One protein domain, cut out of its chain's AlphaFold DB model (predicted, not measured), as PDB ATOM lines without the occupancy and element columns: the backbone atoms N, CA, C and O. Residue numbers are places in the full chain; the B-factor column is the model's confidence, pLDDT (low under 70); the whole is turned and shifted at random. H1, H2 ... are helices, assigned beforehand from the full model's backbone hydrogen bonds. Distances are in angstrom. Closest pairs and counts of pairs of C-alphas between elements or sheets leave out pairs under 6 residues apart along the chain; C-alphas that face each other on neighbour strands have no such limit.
ATOM      1  N   SER A  30      11.957  -8.063 -37.999       75.12
ATOM      2  CA  SER A  30      10.863  -7.118 -37.865       75.12
ATOM      3  C   SER A  30      11.347  -5.866 -37.134       75.12
ATOM      4  O   SER A  30      12.359  -5.853 -36.428       75.12
ATOM      5  N   ARG A  31      10.610  -4.766 -37.290       74.69
ATOM      6  CA  ARG A  31      10.954  -3.498 -36.640       74.69
ATOM      7  C   ARG A  31      11.102  -3.642 -35.121       74.69
ATOM      8  O   ARG A  31      11.974  -2.996 -34.546       74.69
ATOM      9  N   ASP A  32      10.268  -4.469 -34.502       78.25
ATOM     10  CA  ASP A  32      10.292  -4.697 -33.058       78.25
ATOM     11  C   ASP A  32      11.512  -5.541 -32.658       78.25
ATOM     12  O   ASP A  32      12.232  -5.158 -31.736       78.25
ATOM     13  N   GLU A  33      11.841  -6.588 -33.423       69.75
ATOM     14  CA  GLU A  33      13.063  -7.383 -33.222       69.75
ATOM     15  C   GLU A  33      14.337  -6.541 -33.397       69.75
ATOM     16  O   GLU A  33      15.270  -6.660 -32.607       69.75
ATOM     17  N   LEU A  34      14.371  -5.626 -34.372       69.31
ATOM     18  CA  LEU A  34      15.471  -4.671 -34.555       69.31
ATOM     19  C   LEU A  34      15.627  -3.730 -33.355       69.31
ATOM     20  O   LEU A  34      16.745  -3.447 -32.922       69.31
ATOM     21  N   ILE A  35      14.518  -3.227 -32.809       72.75
ATOM     22  CA  ILE A  35      14.540  -2.356 -31.627       72.75
ATOM     23  C   ILE A  35      15.079  -3.118 -30.414       72.75
ATOM     24  O   ILE A  35      15.909  -2.579 -29.673       72.75
ATOM     25  N   ASP A  36      14.622  -4.350 -30.206       70.62
ATOM     26  CA  ASP A  36      15.073  -5.187 -29.099       70.62
ATOM     27  C   ASP A  36      16.545  -5.588 -29.259       70.62
ATOM     28  O   ASP A  36      17.313  -5.471 -28.301       70.62
ATOM     29  N   TYR A  37      16.978  -5.915 -30.478       62.59
ATOM     30  CA  TYR A  37      18.379  -6.148 -30.830       62.59
ATOM     31  C   TYR A  37      19.275  -4.964 -30.443       62.59
ATOM     32  O   TYR A  37      20.213  -5.118 -29.658       62.59
ATOM     33  N   TYR A  38      18.954  -3.747 -30.901       69.62
ATOM     34  CA  TYR A  38      19.749  -2.562 -30.557       69.62
ATOM     35  C   TYR A  38      19.737  -2.256 -29.057       69.62
ATOM     36  O   TYR A  38      20.739  -1.788 -28.505       69.62
ATOM     37  N   ARG A  39      18.618  -2.517 -28.371       69.88
ATOM     38  CA  ARG A  39      18.522  -2.333 -26.919       69.88
ATOM     39  C   ARG A  39      19.428  -3.315 -26.176       69.88
ATOM     40  O   ARG A  39      20.118  -2.893 -25.244       69.88
ATOM     41  N   ASN A  40      19.451  -4.578 -26.596       68.94
ATOM     42  CA  ASN A  40      20.309  -5.614 -26.026       68.94
ATOM     43  C   ASN A  40      21.787  -5.290 -26.252       68.94
ATOM     44  O   ASN A  40      22.539  -5.239 -25.283       68.94
ATOM     45  N   ILE A  41      22.179  -4.921 -27.477       67.38
ATOM     46  CA  ILE A  41      23.552  -4.486 -27.779       67.38
ATOM     47  C   ILE A  41      23.972  -3.323 -26.893       67.38
ATOM     48  O   ILE A  41      25.049  -3.341 -26.297       67.38
ATOM     49  N   LYS A  42      23.127  -2.294 -26.778       68.19
ATOM     50  CA  LYS A  42      23.448  -1.136 -25.943       68.19
ATOM     51  C   LYS A  42      23.643  -1.547 -24.482       68.19
ATOM     52  O   LYS A  42      24.610  -1.123 -23.854       68.19
ATOM     53  N   ARG A  43      22.734  -2.361 -23.940       71.25
ATOM     54  CA  ARG A  43      22.806  -2.858 -22.559       71.25
ATOM     55  C   ARG A  43      24.098  -3.635 -22.315       71.25
ATOM     56  O   ARG A  43      24.739  -3.432 -21.282       71.25
ATOM     57  N   ASP A  44      24.468  -4.491 -23.254       67.38
ATOM     58  CA  ASP A  44      25.612  -5.384 -23.134       67.38
ATOM     59  C   ASP A  44      26.930  -4.607 -23.286       67.38
ATOM     60  O   ASP A  44      27.834  -4.770 -22.466       67.38
ATOM     61  N   ASN A  45      26.994  -3.633 -24.201       69.19
ATOM     62  CA  ASN A  45      28.100  -2.671 -24.300       69.19
ATOM     63  C   ASN A  45      28.264  -1.831 -23.028       69.19
ATOM     64  O   ASN A  45      29.384  -1.615 -22.552       69.19
ATOM     65  N   ASP A  46      27.156  -1.368 -22.443       73.75
ATOM     66  CA  ASP A  46      27.173  -0.625 -21.183       73.75
ATOM     67  C   ASP A  46      27.678  -1.520 -20.030       73.75
ATOM     68  O   ASP A  46      28.418  -1.055 -19.156       73.75
ATOM     69  N   ALA A  47      27.303  -2.806 -20.013       70.81
ATOM     70  CA  ALA A  47      27.774  -3.786 -19.033       70.81
ATOM     71  C   ALA A  47      29.271  -4.082 -19.183       70.81
ATOM     72  O   ALA A  47      30.007  -3.945 -18.204       70.81
ATOM     73  N   LEU A  48      29.741  -4.360 -20.401       73.75
ATOM     74  CA  LEU A  48      31.160  -4.541 -20.704       73.75
ATOM     75  C   LEU A  48      31.977  -3.296 -20.328       73.75
ATOM     76  O   LEU A  48      33.020  -3.402 -19.685       73.75
ATOM     77  N   SER A  49      31.474  -2.100 -20.635       76.88
ATOM     78  CA  SER A  49      32.136  -0.837 -20.283       76.88
ATOM     79  C   SER A  49      32.299  -0.651 -18.772       76.88
ATOM     80  O   SER A  49      33.331  -0.154 -18.315       76.88
ATOM     81  N   ARG A  50      31.296  -1.041 -17.973       80.75
ATOM     82  CA  ARG A  50      31.419  -1.063 -16.503       80.75
ATOM     83  C   ARG A  50      32.414  -2.122 -16.055       80.75
ATOM     84  O   ARG A  50      33.210  -1.868 -15.155       80.75
ATOM     85  N   CYS A  51      32.387  -3.273 -16.712       77.81
ATOM     86  CA  CYS A  51      33.237  -4.400 -16.404       77.81
ATOM     87  C   CYS A  51      34.720  -4.071 -16.543       77.81
ATOM     88  O   CYS A  51      35.474  -4.212 -15.583       77.81
ATOM     89  N   LEU A  52      35.113  -3.512 -17.690       79.56
ATOM     90  CA  LEU A  52      36.485  -3.088 -17.985       79.56
ATOM     91  C   LEU A  52      37.017  -2.030 -17.002       79.56
ATOM     92  O   LEU A  52      38.225  -1.921 -16.802       79.56
ATOM     93  N   LYS A  53      36.126  -1.256 -16.371       84.94
ATOM     94  CA  LYS A  53      36.471  -0.247 -15.356       84.94
ATOM     95  C   LYS A  53      36.497  -0.801 -13.929       84.94
ATOM     96  O   LYS A  53      36.898  -0.077 -13.021       84.94
ATOM     97  N   SER A  54      36.049  -2.036 -13.708       85.81
ATOM     98  CA  SER A  54      36.003  -2.628 -12.371       85.81
ATOM     99  C   SER A  54      37.416  -2.914 -11.835       85.81
ATOM    100  O   SER A  54      38.298  -3.293 -12.612       85.81
ATOM    101  N   PRO A  55      37.653  -2.798 -10.512       90.31
ATOM    102  CA  PRO A  55      38.950  -3.132  -9.918       90.31
ATOM    103  C   PRO A  55      39.380  -4.579 -10.188       90.31
ATOM    104  O   PRO A  55      40.553  -4.836 -10.442       90.31
ATOM    105  N   ILE A  56      38.416  -5.509 -10.194       84.88
ATOM    106  CA  ILE A  56      38.643  -6.932 -10.479       84.88
ATOM    107  C   ILE A  56      39.223  -7.102 -11.888       84.88
ATOM    108  O   ILE A  56      40.249  -7.760 -12.052       84.88
ATOM    109  N   MET A  57      38.626  -6.460 -12.899       84.31
ATOM    110  CA  MET A  57      39.141  -6.531 -14.270       84.31
ATOM    111  C   MET A  57      40.470  -5.807 -14.446       84.31
ATOM    112  O   MET A  57      41.316  -6.281 -15.197       84.31
ATOM    113  N   GLN A  58      40.694  -4.689 -13.758       86.50
ATOM    114  CA  GLN A  58      41.980  -3.992 -13.813       86.50
ATOM    115  C   GLN A  58      43.116  -4.860 -13.262       86.50
ATOM    116  O   GLN A  58      44.162  -4.984 -13.902       86.50
ATOM    117  N   GLU A  59      42.900  -5.503 -12.114       86.88
ATOM    118  CA  GLU A  59      43.866  -6.436 -11.536       86.88
ATOM    119  C   GLU A  59      44.077  -7.651 -12.444       86.88
ATOM    120  O   GLU A  59      45.212  -8.061 -12.697       86.88
ATOM    121  N   HIS A  60      42.989  -8.210 -12.972       81.69
ATOM    122  CA  HIS A  60      43.059  -9.342 -13.878       81.69
ATOM    123  C   HIS A  60      43.862  -9.005 -15.146       81.69
ATOM    124  O   HIS A  60      44.799  -9.728 -15.486       81.69
ATOM    125  N   ASN A  61      43.590  -7.859 -15.775       82.94
ATOM    126  CA  ASN A  61      44.316  -7.377 -16.951       82.94
ATOM    127  C   ASN A  61      45.798  -7.134 -16.658       82.94
ATOM    128  O   ASN A  61      46.642  -7.485 -17.477       82.94
ATOM    129  N   ALA A  62      46.139  -6.594 -15.484       84.75
ATOM    130  CA  ALA A  62      47.534  -6.418 -15.086       84.75
ATOM    131  C   ALA A  62      48.288  -7.760 -15.028       84.75
ATOM    132  O   ALA A  62      49.424  -7.852 -15.497       84.75
ATOM    133  N   ARG A  63      47.643  -8.819 -14.519       82.19
ATOM    134  CA  ARG A  63      48.216 -10.176 -14.500       82.19
ATOM    135  C   ARG A  63      48.377 -10.749 -15.912       82.19
ATOM    136  O   ARG A  63      49.425 -11.318 -16.208       82.19
ATOM    137  N   ILE A  64      47.388 -10.561 -16.789       79.12
ATOM    138  CA  ILE A  64      47.471 -11.019 -18.187       79.12
ATOM    139  C   ILE A  64      48.594 -10.301 -18.940       79.12
ATOM    140  O   ILE A  64      49.386 -10.950 -19.618       79.12
ATOM    141  N   LEU A  65      48.728  -8.984 -18.772       80.50
ATOM    142  CA  LEU A  65      49.810  -8.207 -19.383       80.50
ATOM    143  C   LEU A  65      51.194  -8.658 -18.897       80.50
ATOM    144  O   LEU A  65      52.131  -8.738 -19.691       80.50
ATOM    145  N   ALA A  66      51.332  -8.993 -17.610       78.81
ATOM    146  CA  ALA A  66      52.571  -9.559 -17.081       78.81
ATOM    147  C   ALA A  66      52.904 -10.901 -17.757       78.81
ATOM    148  O   ALA A  66      54.013 -11.074 -18.266       78.81
ATOM    149  N   HIS A  67      51.923 -11.801 -17.866       76.00
ATOM    150  CA  HIS A  67      52.090 -13.090 -18.539       76.00
ATOM    151  C   HIS A  67      52.439 -12.947 -20.032       76.00
ATOM    152  O   HIS A  67      53.318 -13.644 -20.550       76.00
ATOM    153  N   GLN A  68      51.801 -12.005 -20.731       75.56
ATOM    154  CA  GLN A  68      52.102 -11.694 -22.130       75.56
ATOM    155  C   GLN A  68      53.538 -11.187 -22.299       75.56
ATOM    156  O   GLN A  68      54.239 -11.630 -23.210       75.56
ATOM    157  N   ASN A  69      54.007 -10.310 -21.407       78.25
ATOM    158  CA  ASN A  69      55.379  -9.802 -21.435       78.25
ATOM    159  C   ASN A  69      56.414 -10.912 -21.201       78.25
ATOM    160  O   ASN A  69      57.418 -10.973 -21.914       78.25
ATOM    161  N   GLU A  70      56.168 -11.816 -20.251       79.44
ATOM    162  CA  GLU A  70      57.031 -12.977 -19.993       79.44
ATOM    163  C   GLU A  70      57.081 -13.936 -21.191       79.44
ATOM    164  O   GLU A  70      58.156 -14.396 -21.598       79.44
ATOM    165  N   THR A  71      55.925 -14.192 -21.804       77.94
ATOM    166  CA  THR A  71      55.805 -15.025 -23.006       77.94
ATOM    167  C   THR A  71      56.556 -14.398 -24.177       77.94
ATOM    168  O   THR A  71      57.372 -15.059 -24.822       77.94
ATOM    169  N   LEU A  72      56.362 -13.099 -24.416       77.12
ATOM    170  CA  LEU A  72      57.069 -12.351 -25.452       77.12
ATOM    171  C   LEU A  72      58.585 -12.375 -25.227       77.12
ATOM    172  O   LEU A  72      59.344 -12.601 -26.171       77.12
ATOM    173  N   HIS A  73      59.036 -12.183 -23.986       75.06
ATOM    174  CA  HIS A  73      60.451 -12.261 -23.630       75.06
ATOM    175  C   HIS A  73      61.037 -13.645 -23.948       75.06
ATOM    176  O   HIS A  73      62.096 -13.752 -24.576       75.06
ATOM    177  N   SER A  74      60.313 -14.706 -23.590       76.62
ATOM    178  CA  SER A  74      60.709 -16.092 -23.849       76.62
ATOM    179  C   SER A  74      60.784 -16.400 -25.348       76.62
ATOM    180  O   SER A  74      61.782 -16.952 -25.819       76.62
ATOM    181  N   LEU A  75      59.783 -15.969 -26.124       75.56
ATOM    182  CA  LEU A  75      59.755 -16.129 -27.582       75.56
ATOM    183  C   LEU A  75      60.894 -15.363 -28.272       75.56
ATOM    184  O   LEU A  75      61.531 -15.900 -29.179       75.56
ATOM    185  N   ARG A  76      61.200 -14.139 -27.823       73.31
ATOM    186  CA  ARG A  76      62.321 -13.333 -28.343       73.31
ATOM    187  C   ARG A  76      63.664 -14.016 -28.105       73.31
ATOM    188  O   ARG A  76      64.474 -14.101 -29.029       73.31
ATOM    189  N   LYS A  77      63.879 -14.552 -26.898       76.00
ATOM    190  CA  LYS A  77      65.097 -15.294 -26.541       76.00
ATOM    191  C   LYS A  77      65.263 -16.558 -27.387       76.00
ATOM    192  O   LYS A  77      66.369 -16.850 -27.827       76.00
ATOM    193  N   ALA A  78      64.171 -17.281 -27.637       72.81
ATOM    194  CA  ALA A  78      64.194 -18.511 -28.424       72.81
ATOM    195  C   ALA A  78      64.452 -18.283 -29.925       72.81
ATOM    196  O   ALA A  78      64.960 -19.181 -30.589       72.81
ATOM    197  N   ARG A  79      64.099 -17.110 -30.475       67.38
ATOM    198  CA  ARG A  79      64.114 -16.865 -31.930       67.38
ATOM    199  C   ARG A  79      65.231 -15.951 -32.443       67.38
ATOM    200  O   ARG A  79      65.302 -15.765 -33.651       67.38
ATOM    201  N   VAL A  80      66.091 -15.390 -31.583       59.22
ATOM    202  CA  VAL A  80      67.132 -14.405 -31.973       59.22
ATOM    203  C   VAL A  80      66.537 -13.300 -32.869       59.22
ATOM    204  O   VAL A  80      67.009 -13.029 -33.969       59.22
ATOM    205  N   TRP A  81      65.429 -12.696 -32.434       55.41
ATOM    206  CA  TRP A  81      64.791 -11.594 -33.164       55.41
ATOM    207  C   TRP A  81      65.413 -10.251 -32.780       55.41
ATOM    208  O   TRP A  81      65.530  -9.929 -31.596       55.41
ATOM    209  N   THR A  82      65.757  -9.433 -33.775       50.03
ATOM    210  CA  THR A  82      65.983  -7.997 -33.582       50.03
ATOM    211  C   THR A  82      64.630  -7.310 -33.356       50.03
ATOM    212  O   THR A  82      63.702  -7.538 -34.134       50.03
TER     213      THR A  82
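AT A GLANCE: This is residues 30 to 82 of the 265 residues of the protein "Aromatic compound dioxygenase" of Ophiobolus disseminans (UniProt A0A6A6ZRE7). Two long helices, H2 and H1, make a wide, open V, meeting at a corner where the end of H1 is joined to the start of H2, with no core between the arms. The arms stand free over most of their length, and residues 80 to 82 make a short tail past H2. The printed part has 53 residues, with two named helices in the order H1, H2 and no named strand: all helix. It is extended, with a radius of gyration of the C-alphas of 19.5 A and spans of 57 by 27 by 12 A.

IN THESE COORDINATES: H2, the longest helix, is residues 55 to 79, 36.1 A from C-alpha 55 at (38.950, -3.132, -9.918) to C-alpha 79 at (64.114, -16.865, -31.930). H1 is residues 31 to 52, 31.6 A long, beginning at C-alpha 31 at (10.954, -3.498, -36.640).

HOW THE PARTS SIT: H2 and H1 are close but not clearly touching, with 2 pairs of C-alphas within 8 A. Their closest C-alphas, of Met 57 and Cys 51, are 6.6 A apart. Their lines are about perpendicular, at 76 degrees. In H1 and H2 every O i to N i+4 pair is within hydrogen-bond range.

THE WHOLE: The two C-alphas farthest apart, of Asp 32 and Val 80, are separated by 57.7 A. The link from H1 to H2 is tight, and the printed part has no cut. Mean pLDDT of the printed part is 75.0; residues 33 to 34, 37 to 42, 44 to 45 and 79 to 82 are under 70.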